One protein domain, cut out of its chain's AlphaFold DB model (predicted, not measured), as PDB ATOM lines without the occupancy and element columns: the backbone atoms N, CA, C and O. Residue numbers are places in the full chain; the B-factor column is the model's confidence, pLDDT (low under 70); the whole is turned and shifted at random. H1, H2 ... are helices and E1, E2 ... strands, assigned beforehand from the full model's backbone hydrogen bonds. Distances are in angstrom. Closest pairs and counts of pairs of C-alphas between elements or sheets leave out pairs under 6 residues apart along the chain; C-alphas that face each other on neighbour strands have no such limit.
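This is residues 26 to 55 and 78 to 206 of the 310 residues of an uncharacterized protein of Sphingomonadales bacterium (UniProt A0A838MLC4). A small, strongly twisted sheet of four strands has three helices, H1, H3 and H8, packed together toward one end, while the small pair H6 and H7 lies toward the other. H4 covers one face over E1, H5 is on the opposite face, and H2 packs on H1, off the sheet. The printed part has 159 residues, of mixed class, with eight named helices and four named strands in the order H1 H2 H3 E1 H4 H5 E2 E3 H6 H7 E4 H8. The sheet's order is E1 - E4 - E3 - E2, all antiparallel. The whole is compact, with a radius of gyration of the C-alphas of 14.9 A and spans of 45 by 39 by 28 A.

H1, residues 28 to 37, is on the sheet at a height of 6.4 A, over none of its strands. It touches H2, residues 43 to 51, at a steep tilt of 56 degrees; their closest C-alphas, Ala 29 and Ser 43, are 5.2 A apart. H3, residues 88 to 107, touches H1 with residues 94 to 102 alone, closest at the C-alphas of Ala 36 and Ala 98, 5.3 A. H4, residues 123 to 128, is over E1, residues 113 to 118, and runs across it at 83 degrees on the local plane. H5, residues 136 to 141, touches H3, closest at the C-alphas of Asp 107 and Gly 136, 4.7 A. With H3 and H5 on one face and H4 on the other, the sheet and helices form three layers. E2, residues 144 to 146, and E3, residues 151 to 153, form a hairpin, with N 146 and O 151 at 2.9 A. H6, residues 169 to 177, touches H7, residues 182 to 185, closest at the C-alphas of Ala 177 and Ala 185, 4.8 A. E4, residues 187 to 194, bends by 68 degrees at residue 190; N 114 of E1 and O 192 are 2.9 A apart, as are N 152 of E3 and O 188. H8, residues 195 to 205, touches H1 at a shallow tilt of 27 degrees, closest at the C-alphas of Ile 35 and Ala 202, 5.2 A. In H1, H2, H3 and H5 every O i to N i+4 pair is within hydrogen-bond range, against 1 of 2 in H4, 3 of 5 in H6 and 6 of 7 in H8; H7 is too short for one.

H1 begins at C-alpha 28, (159.566, 154.040, 317.074). H3 is 28.6 A long, E4 19.5 A and E1 16.1 A. H8, 15.5 A long, ends at C-alpha 205, (145.450, 161.969, 322.254).

The C-alphas farthest apart, of Asp 180 and Asn 203, are 44.9 A apart. Residues 56 to 77 are not printed, with 12.8 A between C-alphas 55 and 78. E3 to H6 is a long link of 15 residues. Residues 174, 177 to 178 and 182 have pLDDT under 70.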
ATOM      1  N   VAL A  26     155.924 150.649 311.715       97.44
ATOM      2  CA  VAL A  26     156.710 151.880 311.549       97.44
ATOM      3  C   VAL A  26     157.780 151.949 312.629       97.44
ATOM      4  O   VAL A  26     157.655 151.287 313.658       97.44
ATOM      5  N   SER A  27     158.835 152.728 312.414       97.50
ATOM      6  CA  SER A  27     159.867 152.905 313.437       97.50
ATOM      7  C   SER A  27     159.299 153.590 314.682       97.50
ATOM      8  O   SER A  27     158.330 154.351 314.611       97.50
ATOM      9  N   LEU A  28     159.927 153.357 315.835       97.94
ATOM     10  CA  LEU A  28     159.566 154.040 317.074       97.94
ATOM     11  C   LEU A  28     159.636 155.570 316.931       97.94
ATOM     12  O   LEU A  28     158.754 156.261 317.429       97.94
ATOM     13  N   ALA A  29     160.624 156.102 316.204       97.56
ATOM     14  CA  ALA A  29     160.723 157.536 315.932       97.56
ATOM     15  C   ALA A  29     159.489 158.068 315.183       97.56
ATOM     16  O   ALA A  29     158.845 158.997 315.672       97.56
ATOM     17  N   GLU A  30     159.106 157.424 314.072       97.19
ATOM     18  CA  GLU A  30     157.915 157.791 313.288       97.19
ATOM     19  C   GLU A  30     156.639 157.708 314.135       97.19
ATOM     20  O   GLU A  30     155.779 158.587 314.063       97.19
ATOM     21  N   ALA A  31     156.516 156.662 314.960       97.38
ATOM     22  CA  ALA A  31     155.369 156.472 315.838       97.38
ATOM     23  C   ALA A  31     155.253 157.594 316.879       97.38
ATOM     24  O   ALA A  31     154.188 158.196 317.041       97.38
ATOM     25  N   LEU A  32     156.354 157.908 317.565       97.62
ATOM     26  CA  LEU A  32     156.373 158.923 318.612       97.62
ATOM     27  C   LEU A  32     156.125 160.321 318.059       97.62
ATOM     28  O   LEU A  32     155.350 161.076 318.648       97.62
ATOM     29  N   THR A  33     156.726 160.670 316.923       96.94
ATOM     30  CA  THR A  33     156.500 161.985 316.315       96.94
ATOM     31  C   THR A  33     155.083 162.105 315.763       96.94
ATOM     32  O   THR A  33     154.479 163.175 315.858       96.94
ATOM     33  N   TRP A  34     154.496 161.012 315.267       95.88
ATOM     34  CA  TRP A  34     153.103 161.010 314.834       95.88
ATOM     35  C   TRP A  34     152.137 161.247 315.999       95.88
ATOM     36  O   TRP A  34     151.235 162.080 315.883       95.88
ATOM     37  N   ILE A  35     152.342 160.575 317.139       95.81
ATOM     38  CA  ILE A  35     151.539 160.803 318.353       95.81
ATOM     39  C   ILE A  35     151.733 162.241 318.859       95.81
ATOM     40  O   ILE A  35     150.755 162.910 319.195       95.81
ATOM     41  N   ALA A  36     152.978 162.723 318.920       95.56
ATOM     42  CA  ALA A  36     153.309 164.020 319.510       95.56
ATOM     43  C   ALA A  36     152.881 165.212 318.639       95.56
ATOM     44  O   ALA A  36     152.396 166.220 319.157       95.56
ATOM     45  N   PHE A  37     153.082 165.114 317.324       95.06
ATOM     46  CA  PHE A  37     153.014 166.253 316.402       95.06
ATOM     47  C   PHE A  37     152.051 166.039 315.232       95.06
ATOM     48  O   PHE A  37     151.701 166.997 314.543       95.06
ATOM     49  N   GLY A  38     151.608 164.802 314.996       93.75
ATOM     50  CA  GLY A  38     150.861 164.449 313.793       93.75
ATOM     51  C   GLY A  38     151.704 164.456 312.521       93.75
ATOM     52  O   GLY A  38     151.141 164.638 311.442       93.75
ATOM     53  N   ASP A  39     153.019 164.293 312.664       94.38
ATOM     54  CA  ASP A  39     153.993 164.229 311.578       94.38
ATOM     55  C   ASP A  39     154.938 163.042 311.819       94.38
ATOM     56  O   ASP A  39     155.463 162.883 312.923       94.38
ATOM     57  N   ALA A  40     155.114 162.170 310.828       95.62
ATOM     58  CA  ALA A  40     155.933 160.965 310.947       95.62
ATOM     59  C   ALA A  40     157.365 161.255 310.472       95.62
ATOM     60  O   ALA A  40     157.653 161.172 309.280       95.62
ATOM     61  N   LEU A  41     158.251 161.606 311.406       95.81
ATOM     62  CA  LEU A  41     159.662 161.860 311.136       95.81
ATOM     63  C   LEU A  41     160.445 160.551 311.209       95.81
ATOM     64  O   LEU A  41     160.293 159.780 312.159       95.81
ATOM     65  N   SER A  42     161.339 160.330 310.251       95.69
ATOM     66  CA  SER A  42     162.335 159.264 310.357       95.69
ATOM     67  C   SER A  42     163.281 159.502 311.545       95.69
ATOM     68  O   SER A  42     163.430 160.629 312.025       95.69
ATOM     69  N   SER A  43     163.980 158.458 312.003       95.12
ATOM     70  CA  SER A  43     164.972 158.592 313.083       95.12
ATOM     71  C   SER A  43     166.055 159.629 312.767       95.12
ATOM     72  O   SER A  43     166.479 160.366 313.654       95.12
ATOM     73  N   GLU A  44     166.482 159.728 311.504       94.38
ATOM     74  CA  GLU A  44     167.486 160.706 311.083       94.38
ATOM     75  C   GLU A  44     166.948 162.143 311.121       94.38
ATOM     76  O   GLU A  44     167.631 163.037 311.626       94.38
ATOM     77  N   GLU A  45     165.717 162.370 310.654       95.19
ATOM     78  CA  GLU A  45     165.067 163.685 310.701       95.19
ATOM     79  C   GLU A  45     164.770 164.126 312.133       95.19
ATOM     80  O   GLU A  45     165.031 165.278 312.484       95.19
ATOM     81  N   LEU A  46     164.258 163.220 312.974       96.00
ATOM     82  CA  LEU A  46     164.031 163.488 314.393       96.00
ATOM     83  C   LEU A  46     165.343 163.876 315.079       96.00
ATOM     84  O   LEU A  46     165.395 164.909 315.749       96.00
ATOM     85  N   ARG A  47     166.415 163.103 314.861       94.75
ATOM     86  CA  ARG A  47     167.749 163.414 315.387       94.75
ATOM     87  C   ARG A  47     168.216 164.795 314.933       94.75
ATOM     88  O   ARG A  47     168.572 165.614 315.774       94.75
ATOM     89  N   ALA A  48     168.146 165.085 313.634       93.44
ATOM     90  CA  ALA A  48     168.546 166.380 313.090       93.44
ATOM     91  C   ALA A  48     167.734 167.548 313.682       93.44
ATOM     92  O   ALA A  48     168.280 168.625 313.921       93.44
ATOM     93  N   GLN A  49     166.437 167.352 313.949       95.19
ATOM     94  CA  GLN A  49     165.606 168.382 314.572       95.19
ATOM     95  C   GLN A  49     165.913 168.581 316.060       95.19
ATOM     96  O   GLN A  49     165.981 169.728 316.505       95.19
ATOM     97  N   VAL A  50     166.116 167.505 316.824       94.00
ATOM     98  CA  VAL A  50     166.433 167.575 318.261       94.00
ATOM     99  C   VAL A  50     167.818 168.183 318.484       94.00
ATOM    100  O   VAL A  50     167.963 169.116 319.281       94.00
ATOM    101  N   GLU A  51     168.826 167.697 317.761       91.00
ATOM    102  CA  GLU A  51     170.217 168.149 317.889       91.00
ATOM    103  C   GLU A  51     170.408 169.560 317.305       91.00
ATOM    104  O   GLU A  51     171.194 170.350 317.828       91.00
ATOM    105  N   GLY A  52     169.610 169.931 316.298       90.25
ATOM    106  CA  GLY A  52     169.700 171.221 315.620       90.25
ATOM    107  C   GLY A  52     170.916 171.312 314.692       90.25
ATOM    108  O   GLY A  52     171.648 170.349 314.472       90.25
ATOM    109  N   GLN A  53     171.142 172.494 314.110       81.88
ATOM    110  CA  GLN A  53     172.353 172.746 313.325       81.88
ATOM    111  C   GLN A  53     173.502 173.073 314.270       81.88
ATOM    112  O   GLN A  53     173.728 174.232 314.619       81.88
ATOM    113  N   ARG A  54     174.221 172.038 314.699       71.44
ATOM    114  CA  ARG A  54     175.440 172.217 315.475       71.44
ATOM    115  C   ARG A  54     176.646 172.294 314.540       71.44
ATOM    116  O   ARG A  54     176.703 171.533 313.569       71.44
ATOM    117  N   PRO A  55     177.619 173.188 314.794       72.31
ATOM    118  CA  PRO A  55     178.925 173.039 314.176       72.31
ATOM    119  C   PRO A  55     179.476 171.646 314.524       72.31
ATOM    120  O   PRO A  55     179.192 171.145 315.617       72.31
ATOM    121  N   GLU A  78     172.839 175.849 324.691       75.44
ATOM    122  CA  GLU A  78     171.452 175.599 324.289       75.44
ATOM    123  C   GLU A  78     171.240 176.123 322.861       75.44
ATOM    124  O   GLU A  78     170.681 177.190 322.617       75.44
ATOM    125  N   VAL A  79     171.727 175.372 321.877       82.94
ATOM    126  CA  VAL A  79     171.475 175.628 320.468       82.94
ATOM    127  C   VAL A  79     170.001 175.318 320.265       82.94
ATOM    128  O   VAL A  79     169.587 174.228 320.651       82.94
ATOM    129  N   PRO A  80     169.180 176.208 319.700       87.25
ATOM    130  CA  PRO A  80     167.798 175.872 319.389       87.25
ATOM    131  C   PRO A  80     167.733 174.631 318.487       87.25
ATOM    132  O   PRO A  80     168.543 174.484 317.569       87.25
ATOM    133  N   GLY A  81     166.768 173.740 318.722       90.94
ATOM    134  CA  GLY A  81     166.476 172.679 317.758       90.94
ATOM    135  C   GLY A  81     165.848 173.246 316.478       90.94
ATOM    136  O   GLY A  81     165.674 174.458 316.313       90.94
ATOM    137  N   ALA A  82     165.470 172.368 315.556       93.56
ATOM    138  CA  ALA A  82     164.772 172.727 314.322       93.56
ATOM    139  C   ALA A  82     163.338 172.177 314.305       93.56
ATOM    140  O   ALA A  82     162.974 171.325 315.112       93.56
ATOM    141  N   GLY A  83     162.504 172.682 313.390       94.44
ATOM    142  CA  GLY A  83     161.132 172.193 313.199       94.44
ATOM    143  C   GLY A  83     160.303 172.206 314.488       94.44
ATOM    144  O   GLY A  83     160.153 173.256 315.121       94.44
ATOM    145  N   HIS A  84     159.799 171.038 314.892       94.44
ATOM    146  CA  HIS A  84     159.008 170.863 316.121       94.44
ATOM    147  C   HIS A  84     159.804 171.128 317.409       94.44
ATOM    148  O   HIS A  84     159.217 171.333 318.470       94.44
ATOM    149  N   PHE A  85     161.132 171.184 317.309       95.00
ATOM    150  CA  PHE A  85     162.064 171.350 318.418       95.00
ATOM    151  C   PHE A  85     162.730 172.731 318.431       95.00
ATOM    152  O   PHE A  85     163.722 172.921 319.132       95.00
ATOM    153  N   ARG A  86     162.178 173.728 317.718       93.31
ATOM    154  CA  ARG A  86     162.629 175.131 317.843       93.31
ATOM    155  C   ARG A  86     162.621 175.588 319.310       93.31
ATOM    156  O   ARG A  86     163.575 176.206 319.767       93.31
ATOM    157  N   GLU A  87     161.576 175.218 320.052       92.50
ATOM    158  CA  GLU A  87     161.563 175.214 321.520       92.50
ATOM    159  C   GLU A  87     161.892 173.793 322.010       92.50
ATOM    160  O   GLU A  87     160.982 173.025 322.332       92.50
ATOM    161  N   ARG A  88     163.182 173.413 322.031       92.00
ATOM    162  CA  ARG A  88     163.622 172.017 322.258       92.00
ATOM    163  C   ARG A  88     162.938 171.373 323.459       92.00
ATOM    164  O   ARG A  88     162.371 170.294 323.319       92.00
ATOM    165  N   ARG A  89     162.941 172.053 324.611       91.94
ATOM    166  CA  ARG A  89     162.323 171.556 325.851       91.94
ATOM    167  C   ARG A  89     160.862 171.156 325.645       91.94
ATOM    168  O   ARG A  89     160.476 170.054 326.008       91.94
ATOM    169  N   ARG A  90     160.068 172.013 325.001       94.06
ATOM    170  CA  ARG A  90     158.653 171.741 324.720       94.06
ATOM    171  C   ARG A  90     158.480 170.569 323.752       94.06
ATOM    172  O   ARG A  90     157.595 169.742 323.951       94.06
ATOM    173  N   GLY A  91     159.313 170.493 322.713       95.56
ATOM    174  CA  GLY A  91     159.309 169.363 321.780       95.56
ATOM    175  C   GLY A  91     159.599 168.034 322.488       95.56
ATOM    176  O   GLY A  91     158.873 167.063 322.290       95.56
ATOM    177  N   LEU A  92     160.601 168.013 323.373       94.94
ATOM    178  CA  LEU A  92     160.954 166.844 324.183       94.94
ATOM    179  C   LEU A  92     159.856 166.469 325.189       94.94
ATOM    180  O   LEU A  92     159.566 165.289 325.341       94.94
ATOM    181  N   GLU A  93     159.200 167.440 325.830       94.69
ATOM    182  CA  GLU A  93     158.055 167.189 326.722       94.69
ATOM    183  C   GLU A  93     156.888 166.516 325.980       94.69
ATOM    184  O   GLU A  93     156.302 165.550 326.476       94.69
ATOM    185  N   LEU A  94     156.561 166.990 324.773       95.88
ATOM    186  CA  LEU A  94     155.527 166.377 323.930       95.88
ATOM    187  C   LEU A  94     155.913 164.961 323.501       95.88
ATOM    188  O   LEU A  94     155.076 164.058 323.542       95.88
ATOM    189  N   LEU A  95     157.181 164.755 323.142       97.00
ATOM    190  CA  LEU A  95     157.702 163.443 322.772       97.00
ATOM    191  C   LEU A  95     157.692 162.473 323.968       97.00
ATOM    192  O   LEU A  95     157.316 161.315 323.813       97.00
ATOM    193  N   ALA A  96     158.014 162.948 325.175       96.38
ATOM    194  CA  ALA A  96     157.969 162.154 326.404       96.38
ATOM    195  C   ALA A  96     156.536 161.742 326.753       96.38
ATOM    196  O   ALA A  96     156.287 160.595 327.128       96.38
ATOM    197  N   LYS A  97     155.571 162.647 326.563       96.19
ATOM    198  CA  LYS A  97     154.149 162.323 326.705       96.19
ATOM    199  C   LYS A  97     153.695 161.293 325.668       96.19
ATOM    200  O   LYS A  97     152.981 160.360 326.019       96.19
ATOM    201  N   ALA A  98     154.119 161.434 324.412       96.94
ATOM    202  CA  ALA A  98     153.840 160.450 323.369       96.94
ATOM    203  C   ALA A  98     154.416 159.068 323.712       96.94
ATOM    204  O   ALA A  98     153.731 158.063 323.534       96.94
ATOM    205  N   TRP A  99     155.630 159.030 324.265       97.44
ATOM    206  CA  TRP A  99     156.257 157.797 324.731       97.44
ATOM    207  C   TRP A  99     155.474 157.143 325.870       97.44
ATOM    208  O   TRP A  99     155.219 155.941 325.818       97.44
ATOM    209  N   GLN A 100     155.009 157.921 326.852       96.81
ATOM    210  CA  GLN A 100     154.129 157.405 327.901       96.81
ATOM    211  C   GLN A 100     152.841 156.806 327.321       96.81
ATOM    212  O   GLN A 100     152.525 155.660 327.618       96.81
ATOM    213  N   ASN A 101     152.145 157.539 326.446       96.44
ATOM    214  CA  ASN A 101     150.893 157.070 325.847       96.44
ATOM    215  C   ASN A 101     151.081 155.766 325.059       96.44
ATOM    216  O   ASN A 101     150.218 154.891 325.102       96.44
ATOM    217  N   LEU A 102     152.203 155.637 324.339       97.50
ATOM    218  CA  LEU A 102     152.542 154.418 323.611       97.50
ATOM    219  C   LEU A 102     152.704 153.231 324.568       97.50
ATOM    220  O   LEU A 102     152.113 152.183 324.324       97.50
ATOM    221  N   ARG A 103     153.452 153.405 325.667       97.31
ATOM    222  CA  ARG A 103     153.621 152.364 326.695       97.31
ATOM    223  C   ARG A 103     152.292 151.966 327.321       97.31
ATOM    224  O   ARG A 103     151.997 150.780 327.380       97.31
ATOM    225  N   ASP A 104     151.454 152.940 327.666       96.56
ATOM    226  CA  ASP A 104     150.131 152.656 328.221       96.56
ATOM    227  C   ASP A 104     149.260 151.871 327.220       96.56
ATOM    228  O   ASP A 104     148.452 151.033 327.615       96.56
ATOM    229  N   GLY A 105     149.399 152.132 325.915       96.81
ATOM    230  CA  GLY A 105     148.722 151.368 324.865       96.81
ATOM    231  C   GLY A 105     149.232 149.929 324.736       96.81
ATOM    232  O   GLY A 105     148.443 149.021 324.477       96.81
ATOM    233  N   VAL A 106     150.526 149.703 324.958       97.38
ATOM    234  CA  VAL A 106     151.113 148.354 325.019       97.38
ATOM    235  C   VAL A 106     150.642 147.610 326.268       97.38
ATOM    236  O   VAL A 106     150.224 146.460 326.160       97.38
ATOM    237  N   ASP A 107     150.606 148.268 327.429       96.75
ATOM    238  CA  ASP A 107     150.091 147.695 328.682       96.75
ATOM    239  C   ASP A 107     148.621 147.269 328.561       96.75
ATOM    240  O   ASP A 107     148.216 146.234 329.093       96.75
ATOM    241  N   ARG A 108     147.815 148.041 327.821       97.12
ATOM    242  CA  ARG A 108     146.416 147.702 327.514       97.12
ATOM    243  C   ARG A 108     146.263 146.631 326.428       97.12
ATOM    244  O   ARG A 108     145.144 146.180 326.194       97.12
ATOM    245  N   GLY A 109     147.340 146.255 325.737       96.88
ATOM    246  CA  GLY A 109     147.301 145.345 324.591       96.88
ATOM    247  C   GLY A 109     146.652 145.942 323.337       96.88
ATOM    248  O   GLY A 109     146.274 145.201 322.433       96.88
ATOM    249  N   THR A 110     146.496 147.269 323.266       97.50
ATOM    250  CA  THR A 110     145.925 147.962 322.097       97.50
ATOM    251  C   THR A 110     146.973 148.281 321.035       97.50
ATOM    252  O   THR A 110     146.618 148.602 319.904       97.50
ATOM    253  N   VAL A 111     148.258 148.230 321.393       97.56
ATOM    254  CA  VAL A 111     149.379 148.444 320.475       97.56
ATOM    255  C   VAL A 111     150.397 147.336 320.644       97.56
ATOM    256  O   VAL A 111     150.778 147.013 321.766       97.56
ATOM    257  N   LYS A 112     150.877 146.796 319.526       98.38
ATOM    258  CA  LYS A 112     152.013 145.878 319.517       98.38
ATOM    259  C   LYS A 112     153.292 146.623 319.189       98.38
ATOM    260  O   LYS A 112     153.340 147.453 318.278       98.38
ATOM    261  N   VAL A 113     154.345 146.276 319.913       98.38
ATOM    262  CA  VAL A 113     155.697 146.781 319.692       98.38
ATOM    263  C   VAL A 113     156.623 145.587 319.578       98.38
ATOM    264  O   VAL A 113     156.462 144.600 320.290       98.38
ATOM    265  N   ARG A 114     157.602 145.667 318.686       98.50
ATOM    266  CA  ARG A 114     158.670 144.674 318.579       98.50
ATOM    267  C   ARG A 114     160.022 145.354 318.492       98.50
ATOM    268  O   ARG A 114     160.118 146.493 318.050       98.50
ATOM    269  N   GLY A 115     161.071 144.663 318.900       98.19
ATOM    270  CA  GLY A 115     162.433 145.178 318.832       98.19
ATOM    271  C   GLY A 115     163.449 144.053 318.837       98.19
ATOM    272  O   GLY A 115     163.101 142.885 319.004       98.19
ATOM    273  N   ARG A 116     164.717 144.404 318.647       98.06
ATOM    274  CA  ARG A 116     165.825 143.446 318.614       98.06
ATOM    275  C   ARG A 116     166.733 143.707 319.804       98.06
ATOM    276  O   ARG A 116     167.319 144.786 319.893       98.06
ATOM    277  N   LEU A 117     166.788 142.755 320.736       96.88
ATOM    278  CA  LEU A 117     167.618 142.871 321.932       96.88
ATOM    279  C   LEU A 117     169.093 142.789 321.541       96.88
ATOM    280  O   LEU A 117     169.508 141.891 320.814       96.88
ATOM    281  N   THR A 118     169.885 143.709 322.071       94.50
ATOM    282  CA  THR A 118     171.331 143.750 321.883       94.50
ATOM    283  C   THR A 118     171.992 143.945 323.235       94.50
ATOM    284  O   THR A 118     171.603 144.831 323.990       94.50
ATOM    285  N   SER A 119     172.986 143.118 323.553       89.88
ATOM    286  CA  SER A 119     173.724 143.220 324.818       89.88
ATOM    287  C   SER A 119     174.715 144.384 324.841       89.88
ATOM    288  O   SER A 119     175.125 144.808 325.910       89.88
ATOM    289  N   LYS A 120     175.108 144.889 323.665       87.56
ATOM    290  CA  LYS A 120     176.080 145.983 323.502       87.56
ATOM    291  C   LYS A 120     175.488 147.239 322.863       87.56
ATOM    292  O   LYS A 120     176.237 148.097 322.403       87.56
ATOM    293  N   TYR A 121     174.164 147.299 322.721       89.44
ATOM    294  CA  TYR A 121     173.474 148.405 322.053       89.44
ATOM    295  C   TYR A 121     174.033 148.759 320.658       89.44
ATOM    296  O   TYR A 121     174.165 149.926 320.289       89.44
ATOM    297  N   SER A 122     174.377 147.736 319.866       90.12
ATOM    298  CA  SER A 122     175.020 147.870 318.552       90.12
ATOM    299  C   SER A 122     174.061 147.541 317.411       90.12
ATOM    300  O   SER A 122     173.402 146.501 317.421       90.12
ATOM    301  N   LEU A 123     174.026 148.381 316.369       91.44
ATOM    302  CA  LEU A 123     173.223 148.114 315.168       91.44
ATOM    303  C   LEU A 123     173.654 146.830 314.446       91.44
ATOM    304  O   LEU A 123     172.805 146.115 313.922       91.44
ATOM    305  N   ALA A 124     174.953 146.516 314.436       93.50
ATOM    306  CA  ALA A 124     175.455 145.290 313.813       93.50
ATOM    307  C   ALA A 124     174.904 144.036 314.515       93.50
ATOM    308  O   ALA A 124     174.462 143.094 313.853       93.50
ATOM    309  N   ASP A 125     174.856 144.068 315.850       92.00
ATOM    310  CA  ASP A 125     174.267 142.996 316.654       92.00
ATOM    311  C   ASP A 125     172.758 142.922 316.398       92.00
ATOM    312  O   ASP A 125     172.230 141.843 316.143       92.00
ATOM    313  N   ALA A 126     172.071 144.071 316.361       94.75
ATOM    314  CA  ALA A 126     170.635 144.134 316.099       94.75
ATOM    315  C   ALA A 126     170.263 143.475 314.765       94.75
ATOM    316  O   ALA A 126     169.315 142.701 314.708       94.75
ATOM    317  N   HIS A 127     171.025 143.712 313.695       95.56
ATOM    318  CA  HIS A 127     170.765 143.090 312.393       95.56
ATOM    319  C   HIS A 127     170.879 141.557 312.401       95.56
ATOM    320  O   HIS A 127     170.290 140.908 311.536       95.56
ATOM    321  N   SER A 128     171.598 140.992 313.371       95.75
ATOM    322  CA  SER A 128     171.864 139.554 313.480       95.75
ATOM    323  C   SER A 128     170.896 138.816 314.413       95.75
ATOM    324  O   SER A 128     170.953 137.592 314.495       95.75
ATOM    325  N   VAL A 129     170.021 139.535 315.124       96.25
ATOM    326  CA  VAL A 129     169.090 138.979 316.121       96.25
ATOM    327  C   VAL A 129     167.653 139.129 315.636       96.25
ATOM    328  O   VAL A 129     167.298 140.164 315.076       96.25
ATOM    329  N   ASP A 130     166.806 138.127 315.862       97.69
ATOM    330  CA  ASP A 130     165.390 138.197 315.497       97.69
ATOM    331  C   ASP A 130     164.618 139.248 316.307       97.69
ATOM    332  O   ASP A 130     164.936 139.564 317.455       97.69
ATOM    333  N   ALA A 131     163.573 139.804 315.693       97.81
ATOM    334  CA  ALA A 131     162.675 140.718 316.386       97.81
ATOM    335  C   ALA A 131     161.768 139.944 317.350       97.81
ATOM    336  O   ALA A 131     161.151 138.950 316.968       97.81
ATOM    337  N   VAL A 132     161.645 140.446 318.574       98.06
ATOM    338  CA  VAL A 132     160.761 139.908 319.612       98.06
ATOM    339  C   VAL A 132     159.701 140.936 319.980       98.06
ATOM    340  O   VAL A 132     159.953 142.141 319.936       98.06
ATOM    341  N   GLU A 133     158.505 140.467 320.326       98.19
ATOM    342  CA  GLU A 133     157.431 141.328 320.820       98.19
ATOM    343  C   GLU A 133     157.781 141.867 322.213       98.19
ATOM    344  O   GLU A 133     158.225 141.125 323.093       98.19
ATOM    345  N   LEU A 134     157.609 143.174 322.403       98.06
ATOM    346  CA  LEU A 134     157.928 143.871 323.642       98.06
ATOM    347  C   LEU A 134     156.650 144.050 324.451       98.06
ATOM    348  O   LEU A 134     155.730 144.753 324.038       98.06
ATOM    349  N   THR A 135     156.611 143.427 325.622       97.81
ATOM    350  CA  THR A 135     155.502 143.580 326.565       97.81
ATOM    351  C   THR A 135     155.644 144.863 327.379       97.81
ATOM    352  O   THR A 135     156.724 145.454 327.461       97.81
ATOM    353  N   GLY A 136     154.569 145.244 328.065       95.75
ATOM    354  CA  GLY A 136     154.560 146.335 329.038       95.75
ATOM    355  C   GLY A 136     155.709 146.300 330.045       95.75
ATOM    356  O   GLY A 136     156.451 147.267 330.204       95.75
ATOM    357  N   ASN A 137     155.946 145.128 330.642       97.25
ATOM    358  CA  ASN A 137     157.039 144.915 331.596       97.25
ATOM    359  C   ASN A 137     158.420 145.169 330.976       97.25
ATOM    360  O   ASN A 137     159.301 145.717 331.637       97.25
ATOM    361  N   VAL A 138     158.614 144.793 329.706       97.31
ATOM    362  CA  VAL A 138     159.860 145.080 328.987       97.31
ATOM    363  C   VAL A 138     159.989 146.586 328.765       97.31
ATOM    364  O   VAL A 138     161.020 147.152 329.099       97.31
ATOM    365  N   LEU A 139     158.948 147.277 328.297       97.00
ATOM    366  CA  LEU A 139     159.008 148.733 328.097       97.00
ATOM    367  C   LEU A 139     159.141 149.531 329.406       97.00
ATOM    368  O   LEU A 139     159.666 150.645 329.401       97.00
ATOM    369  N   ALA A 140     158.686 148.980 330.530       94.94
ATOM    370  CA  ALA A 140     158.909 149.549 331.854       94.94
ATOM    371  C   ALA A 140     160.374 149.400 332.295       94.94
ATOM    372  O   ALA A 140     160.945 150.344 332.833       94.94
ATOM    373  N   ALA A 141     160.996 148.245 332.031       94.94
ATOM    374  CA  ALA A 141     162.414 148.020 332.310       94.94
ATOM    375  C   ALA A 141     163.333 148.824 331.370       94.94
ATOM    376  O   ALA A 141     164.374 149.320 331.796       94.94
ATOM    377  N   PHE A 142     162.931 148.976 330.108       96.12
ATOM    378  CA  PHE A 142     163.635 149.708 329.056       96.12
ATOM    379  C   PHE A 142     162.919 151.034 328.750       96.12
ATOM    380  O   PHE A 142     162.481 151.294 327.630       96.12
ATOM    381  N   SER A 143     162.743 151.859 329.785       96.00
ATOM    382  CA  SER A 143     161.887 153.048 329.755       96.00
ATOM    383  C   SER A 143     162.495 154.284 329.098       96.00
ATOM    384  O   SER A 143     161.786 155.283 328.953       96.00
ATOM    385  N   GLN A 144     163.769 154.258 328.710       95.81
ATOM    386  CA  GLN A 144     164.441 155.407 328.116       95.81
ATOM    387  C   GLN A 144     164.537 155.271 326.597       95.81
ATOM    388  O   GLN A 144     165.091 154.299 326.088       95.81
ATOM    389  N   PHE A 145     164.052 156.279 325.876       97.38
ATOM    390  CA  PHE A 145     164.167 156.384 324.424       97.38
ATOM    391  C   PHE A 145     165.439 157.148 324.020       97.38
ATOM    392  O   PHE A 145     165.681 158.259 324.498       97.38
ATOM    393  N   ASP A 146     166.239 156.566 323.123       95.62
ATOM    394  CA  ASP A 146     167.429 157.198 322.544       95.62
ATOM    395  C   ASP A 146     167.129 157.707 321.134       95.62
ATOM    396  O   ASP A 146     167.052 156.938 320.173       95.62
ATOM    397  N   VAL A 147     167.029 159.026 320.991       95.75
ATOM    398  CA  VAL A 147     166.799 159.691 319.702       95.75
ATOM    399  C   VAL A 147     167.909 159.378 318.691       95.75
ATOM    400  O   VAL A 147     167.651 159.294 317.491       95.75
ATOM    401  N   SER A 148     169.145 159.182 319.152       91.88
ATOM    402  CA  SER A 148     170.322 159.010 318.289       91.88
ATOM    403  C   SER A 148     170.306 157.685 317.532       91.88
ATOM    404  O   SER A 148     170.853 157.602 316.431       91.88
ATOM    405  N   THR A 149     169.719 156.654 318.144       93.62
ATOM    406  CA  THR A 149     169.641 155.290 317.604       93.62
ATOM    407  C   THR A 149     168.219 154.905 317.195       93.62
ATOM    408  O   THR A 149     168.040 153.957 316.432       93.62
ATOM    409  N   GLY A 150     167.202 155.618 317.689       95.75
ATOM    410  CA  GLY A 150     165.795 155.243 317.556       95.75
ATOM    411  C   GLY A 150     165.404 154.016 318.391       95.75
ATOM    412  O   GLY A 150     164.353 153.429 318.137       95.75
ATOM    413  N   GLY A 151     166.250 153.595 319.334       96.75
ATOM    414  CA  GLY A 151     166.017 152.444 320.201       96.75
ATOM    415  C   GLY A 151     165.584 152.821 321.615       96.75
ATOM    416  O   GLY A 151     165.408 153.992 321.948       96.75
ATOM    417  N   ILE A 152     165.453 151.802 322.467       97.00
ATOM    418  CA  ILE A 152     165.145 151.955 323.894       97.00
ATOM    419  C   ILE A 152     166.156 151.217 324.763       97.00
ATOM    420  O   ILE A 152     166.693 150.184 324.362       97.00
ATOM    421  N   ARG A 153     166.406 151.740 325.956       94.06
ATOM    422  CA  ARG A 153     167.348 151.189 326.933       94.06
ATOM    423  C   ARG A 153     166.820 151.356 328.354       94.06
ATOM    424  O   ARG A 153     165.785 151.994 328.571       94.06
ATOM    425  N   ARG A 154     167.529 150.783 329.324       93.12
ATOM    426  CA  ARG A 154     167.241 151.002 330.745       93.12
ATOM    427  C   ARG A 154     167.457 152.466 331.099       93.12
ATOM    428  O   ARG A 154     168.414 153.089 330.652       93.12
ATOM    429  N   GLN A 155     166.546 153.016 331.889       91.00
ATOM    430  CA  GLN A 155     166.681 154.374 332.394       91.00
ATOM    431  C   GLN A 155     167.498 154.351 333.684       91.00
ATOM    432  O   GLN A 155     167.097 153.722 334.665       91.00
ATOM    433  N   THR A 156     168.625 155.055 333.692       87.38
ATOM    434  CA  THR A 156     169.415 155.270 334.905       87.38
ATOM    435  C   THR A 156     168.684 156.217 335.856       87.38
ATOM    436  O   THR A 156     167.890 157.075 335.449       87.38
ATOM    437  N   PHE A 157     168.906 156.045 337.159       84.94
ATOM    438  CA  PHE A 157     168.243 156.857 338.175       84.94
ATOM    439  C   PHE A 157     168.576 158.346 337.986       84.94
ATOM    440  O   PHE A 157     169.740 158.731 337.962       84.94
ATOM    441  N   GLY A 158     167.546 159.187 337.862       87.12
ATOM    442  CA  GLY A 158     167.699 160.632 337.661       87.12
ATOM    443  C   GLY A 158     167.862 161.075 336.203       87.12
ATOM    444  O   GLY A 158     167.689 162.259 335.926       87.12
ATOM    445  N   SER A 159     168.104 160.155 335.265       88.62
ATOM    446  CA  SER A 159     168.163 160.480 333.838       88.62
ATOM    447  C   SER A 159     166.759 160.726 333.267       88.62
ATOM    448  O   SER A 159     165.800 160.061 333.677       88.62
ATOM    449  N   PRO A 160     166.588 161.630 332.285       92.69
ATOM    450  CA  PRO A 160     165.308 161.808 331.609       92.69
ATOM    451  C   PRO A 160     164.922 160.566 330.792       92.69
ATOM    452  O   PRO A 160     165.763 159.754 330.395       92.69
ATOM    453  N   GLY A 161     163.620 160.427 330.520       94.50
ATOM    454  CA  GLY A 161     163.079 159.320 329.721       94.50
ATOM    455  C   GLY A 161     163.367 159.426 328.220       94.50
ATOM    456  O   GLY A 161     163.133 158.468 327.490       94.50
ATOM    457  N   ILE A 162     163.869 160.570 327.750       95.94
ATOM    458  CA  ILE A 162     164.311 160.784 326.370       95.94
ATOM    459  C   ILE A 162     165.688 161.422 326.417       95.94
ATOM    460  O   ILE A 162     165.848 162.440 327.086       95.94
ATOM    461  N   ILE A 163     166.634 160.853 325.674       94.38
ATOM    462  CA  ILE A 163     167.977 161.411 325.500       94.38
ATOM    463  C   ILE A 163     168.417 161.374 324.036       94.38
ATOM    464  O   ILE A 163     167.831 160.682 323.203       94.38
ATOM    465  N   TRP A 164     169.449 162.148 323.717       92.75
ATOM    466  CA  TRP A 164     170.085 162.241 322.398       92.75
ATOM    467  C   TRP A 164     171.609 162.297 322.564       92.75
ATOM    468  O   TRP A 164     172.098 162.385 323.686       92.75
ATOM    469  N   ARG A 165     172.383 162.245 321.477       87.50
ATOM    470  CA  ARG A 165     173.839 162.014 321.515       87.50
ATOM    471  C   ARG A 165     174.607 162.932 322.470       87.50
ATOM    472  O   ARG A 165     175.485 162.446 323.173       87.50
ATOM    473  N   ASP A 166     174.256 164.211 322.467       83.62
ATOM    474  CA  ASP A 166     174.917 165.274 323.230       83.62
ATOM    475  C   ASP A 166     174.163 165.643 324.521       83.62
ATOM    476  O   ASP A 166     174.448 166.675 325.125       83.62
ATOM    477  N   ASP A 167     173.158 164.860 324.916       85.94
ATOM    478  CA  ASP A 167     172.551 165.011 326.238       85.94
ATOM    479  C   ASP A 167     173.625 164.717 327.306       85.94
ATOM    480  O   ASP A 167     174.329 163.711 327.174       85.94
ATOM    481  N   PRO A 168     173.786 165.543 328.354       81.69
ATOM    482  CA  PRO A 168     174.757 165.275 329.417       81.69
ATOM    483  C   PRO A 168     174.609 163.874 330.039       81.69
ATOM    484  O   PRO A 168     175.603 163.223 330.343       81.69
ATOM    485  N   HIS A 169     173.381 163.358 330.133       84.12
ATOM    486  CA  HIS A 169     173.084 162.016 330.641       84.12
ATOM    487  C   HIS A 169     173.374 160.901 329.623       84.12
ATOM    488  O   HIS A 169     173.443 159.726 329.982       84.12
ATOM    489  N   SER A 170     173.588 161.233 328.345       80.94
ATOM    490  CA  SER A 170     174.093 160.277 327.346       80.94
ATOM    491  C   SER A 170     175.571 159.950 327.532       80.94
ATOM    492  O   SER A 170     176.069 159.035 326.873       80.94
ATOM    493  N   PHE A 171     176.289 160.678 328.386       73.00
ATOM    494  CA  PHE A 171     177.664 160.337 328.722       73.00
ATOM    495  C   PHE A 171     177.743 159.255 329.798       73.00
ATOM    496  O   PHE A 171     178.498 158.299 329.625       73.00
ATOM    497  N   ASP A 172     176.892 159.340 330.830       71.38
ATOM    498  CA  ASP A 172     176.732 158.284 331.841       71.38
ATOM    499  C   ASP A 172     176.509 156.921 331.158       71.38
ATOM    500  O   ASP A 172     177.126 155.925 331.520       71.38
ATOM    501  N   ARG A 173     175.753 156.909 330.048       70.62
ATOM    502  CA  ARG A 173     175.594 155.756 329.141       70.62
ATOM    503  C   ARG A 173     176.916 155.185 328.624       70.62
ATOM    504  O   ARG A 173     177.081 153.970 328.610       70.62
ATOM    505  N   GLU A 174     177.786 156.024 328.056       68.25
ATOM    506  CA  GLU A 174     179.050 155.544 327.476       68.25
ATOM    507  C   GLU A 174     179.941 154.990 328.579       68.25
ATOM    508  O   GLU A 174     180.544 153.938 328.399       68.25
ATOM    509  N   PHE A 175     179.969 155.664 329.725       73.06
ATOM    510  CA  PHE A 175     180.770 155.263 330.868       73.06
ATOM    511  C   PHE A 175     180.302 153.939 331.489       73.06
ATOM    512  O   PHE A 175     181.122 153.036 331.658       73.06
ATOM    513  N   ASP A 176     179.002 153.782 331.752       70.12
ATOM    514  CA  ASP A 176     178.433 152.558 332.336       70.12
ATOM    515  C   ASP A 176     178.665 151.337 331.435       70.12
ATOM    516  O   ASP A 176     178.952 150.246 331.927       70.12
ATOM    517  N   ALA A 177     178.637 151.520 330.109       66.06
ATOM    518  CA  ALA A 177     178.927 150.450 329.156       66.06
ATOM    519  C   ALA A 177     180.393 149.968 329.181       66.06
ATOM    520  O   ALA A 177     180.670 148.856 328.725       66.06
ATOM    521  N   TYR A 178     181.327 150.775 329.698       68.12
ATOM    522  CA  TYR A 178     182.719 150.368 329.928       68.12
ATOM    523  C   TYR A 178     182.953 149.762 331.324       68.12
ATOM    524  O   TYR A 178     184.053 149.271 331.582       68.12
ATOM    525  N   GLY A 179     181.962 149.813 332.219       74.38
ATOM    526  CA  GLY A 179     182.047 149.267 333.572       74.38
ATOM    527  C   GLY A 179     181.875 147.744 333.650       74.38
ATOM    528  O   GLY A 179     181.699 147.053 332.648       74.38
ATOM    529  N   ASP A 180     181.896 147.218 334.879       71.62
ATOM    530  CA  ASP A 180     181.763 145.777 335.153       71.62
ATOM    531  C   ASP A 180     180.328 145.241 334.974       71.62
ATOM    532  O   ASP A 180     180.120 144.026 334.912       71.62
ATOM    533  N   ASP A 181     179.324 146.120 334.877       72.81
ATOM    534  CA  ASP A 181     177.931 145.725 334.662       72.81
ATOM    535  C   ASP A 181     177.567 145.750 333.173       72.81
ATOM    536  O   ASP A 181     176.948 146.680 332.659       72.81
ATOM    537  N   ALA A 182     177.906 144.668 332.471       67.56
ATOM    538  CA  ALA A 182     177.542 144.484 331.067       67.56
ATOM    539  C   ALA A 182     176.021 144.562 330.804       67.56
ATOM    540  O   ALA A 182     175.616 144.730 329.654       67.56
ATOM    541  N   SER A 183     175.171 144.442 331.836       71.62
ATOM    542  CA  SER A 183     173.719 144.587 331.691       71.62
ATOM    543  C   SER A 183     173.265 146.045 331.584       71.62
ATOM    544  O   SER A 183     172.195 146.300 331.040       71.62
ATOM    545  N   ALA A 184     174.087 147.011 332.005       73.94
ATOM    546  CA  ALA A 184     173.806 148.435 331.825       73.94
ATOM    547  C   ALA A 184     173.887 148.872 330.347       73.94
ATOM    548  O   ALA A 184     173.297 149.880 329.958       73.94
ATOM    549  N   ALA A 185     174.578 148.086 329.515       78.31
ATOM    550  CA  ALA A 185     174.728 148.326 328.083       78.31
ATOM    551  C   ALA A 185     173.628 147.670 327.226       78.31
ATOM    552  O   ALA A 185     173.639 147.833 326.001       78.31
ATOM    553  N   ASP A 186     172.697 146.913 327.823       89.88
ATOM    554  CA  ASP A 186     171.655 146.228 327.060       89.88
ATOM    555  C   ASP A 186     170.521 147.170 326.617       89.88
ATOM    556  O   ASP A 186     170.226 148.222 327.193       89.88
ATOM    557  N   GLY A 187     169.870 146.799 325.521       94.81
ATOM    558  CA  GLY A 187     168.729 147.547 325.018       94.81
ATOM    559  C   GLY A 187     168.174 146.986 323.727       94.81
ATOM    560  O   GLY A 187     168.742 146.081 323.110       94.81
ATOM    561  N   TYR A 188     167.044 147.547 323.314       96.94
ATOM    562  CA  TYR A 188     166.380 147.172 322.079       96.94
ATOM    563  C   TYR A 188     166.644 148.217 321.006       96.94
ATOM    564  O   TYR A 188     166.394 149.411 321.190       96.94
ATOM    565  N   LEU A 189     167.118 147.747 319.859       96.00
ATOM    566  CA  LEU A 189     167.285 148.536 318.646       96.00
ATOM    567  C   LEU A 189     166.278 148.092 317.589       96.00
ATOM    568  O   LEU A 189     165.625 147.055 317.727       96.00
ATOM    569  N   MET A 190     166.155 148.899 316.530       96.44
ATOM    570  CA  MET A 190     165.186 148.674 315.450       96.44
ATOM    571  C   MET A 190     163.774 148.448 316.011       96.44
ATOM    572  O   MET A 190     163.091 147.496 315.640       96.44
ATOM    573  N   VAL A 191     163.384 149.290 316.971       97.75
ATOM    574  CA  VAL A 191     162.083 149.185 317.628       97.75
ATOM    575  C   VAL A 191     161.013 149.657 316.655       97.75
ATOM    576  O   VAL A 191     161.098 150.751 316.092       97.75
ATOM    577  N   GLU A 192     160.013 148.814 316.460       98.06
ATOM    578  CA  GLU A 192     158.933 149.005 315.510       98.06
ATOM    579  C   GLU A 192     157.577 148.902 316.210       98.06
ATOM    580  O   GLU A 192     157.381 148.082 317.107       98.06
ATOM    581  N   VAL A 193     156.627 149.720 315.766       97.88
ATOM    582  CA  VAL A 193     155.281 149.838 316.332       97.88
ATOM    583  C   VAL A 193     154.253 149.461 315.273       97.88
ATOM    584  O   VAL A 193     154.339 149.927 314.134       97.88
ATOM    585  N   GLU A 194     153.280 148.625 315.635       97.81
ATOM    586  CA  GLU A 194     152.169 148.252 314.755       97.81
ATOM    587  C   GLU A 194     151.314 149.487 314.437       97.81
ATOM    588  O   GLU A 194     150.784 150.168 315.321       97.81
ATOM    589  N   ARG A 195     151.184 149.784 313.143       96.38
ATOM    590  CA  ARG A 195     150.543 151.001 312.637       96.38
ATOM    591  C   ARG A 195     149.065 151.086 313.011       96.38
ATOM    592  O   ARG A 195     148.572 152.176 313.280       96.38
ATOM    593  N   GLU A 196     148.355 149.962 313.009       94.75
ATOM    594  CA  GLU A 196     146.919 149.930 313.301       94.75
ATOM    595  C   GLU A 196     146.629 150.392 314.736       94.75
ATOM    596  O   GLU A 196     145.854 151.331 314.935       94.75
ATOM    597  N   GLY A 197     147.338 149.831 315.720       93.56
ATOM    598  CA  GLY A 197     147.225 150.254 317.117       93.56
ATOM    599  C   GLY A 197     147.624 151.719 317.330       93.56
ATOM    600  O   GLY A 197     146.979 152.446 318.090       93.56
ATOM    601  N   LEU A 198     148.642 152.196 316.605       93.69
ATOM    602  CA  LEU A 198     149.098 153.586 316.669       93.69
ATOM    603  C   LEU A 198     148.006 154.592 316.268       93.69
ATOM    604  O   LEU A 198     147.878 155.654 316.886       93.69
ATOM    605  N   MET A 199     147.207 154.264 315.249       91.62
ATOM    606  CA  MET A 199     146.102 155.120 314.804       91.62
ATOM    607  C   MET A 199     145.021 155.257 315.882       91.62
ATOM    608  O   MET A 199     144.436 156.332 316.013       91.62
ATOM    609  N   GLY A 200     144.806 154.214 316.691       90.81
ATOM    610  CA  GLY A 200     143.939 154.270 317.870       90.81
ATOM    611  C   GLY A 200     144.416 155.310 318.886       90.81
ATOM    612  O   GLY A 200     143.667 156.223 319.226       90.81
ATOM    613  N   ILE A 201     145.694 155.248 319.281       91.12
ATOM    614  CA  ILE A 201     146.285 156.200 320.241       91.12
ATOM    615  C   ILE A 201     146.207 157.640 319.724       91.12
ATOM    616  O   ILE A 201     145.830 158.551 320.459       91.12
ATOM    617  N   ALA A 202     146.572 157.877 318.463       87.62
ATOM    618  CA  ALA A 202     146.612 159.232 317.913       87.62
ATOM    619  C   ALA A 202     145.230 159.916 317.929       87.62
ATOM    620  O   ALA A 202     145.149 161.132 318.122       87.62
ATOM    621  N   ASN A 203     144.156 159.141 317.763       87.31
ATOM    622  CA  ASN A 203     142.784 159.639 317.829       87.31
ATOM    623  C   ASN A 203     142.338 159.957 319.266       87.31
ATOM    624  O   ASN A 203     141.580 160.901 319.458       87.31
ATOM    625  N   GLU A 204     142.829 159.221 320.268       88.06
ATOM    626  CA  GLU A 204     142.560 159.501 321.689       88.06
ATOM    627  C   GLU A 204     143.304 160.748 322.184       88.06
ATOM    628  O   GLU A 204     142.775 161.542 322.964       88.06
ATOM    629  N   VAL A 205     144.552 160.924 321.740       83.88
ATOM    630  CA  VAL A 205     145.450 161.969 322.254       83.88
ATOM    631  C   VAL A 205     145.145 163.335 321.664       83.88
ATOM    632  O   VAL A 205     145.384 164.339 322.337       83.88
ATOM    633  N   ARG A 206     144.641 163.409 320.427       76.19
ATOM    634  CA  ARG A 206     144.237 164.686 319.842       76.19
ATOM    635  C   ARG A 206     142.991 165.159 320.589       76.19
ATOM    636  O   ARG A 206     141.922 164.593 320.366       76.19
TER     637      ARG A 206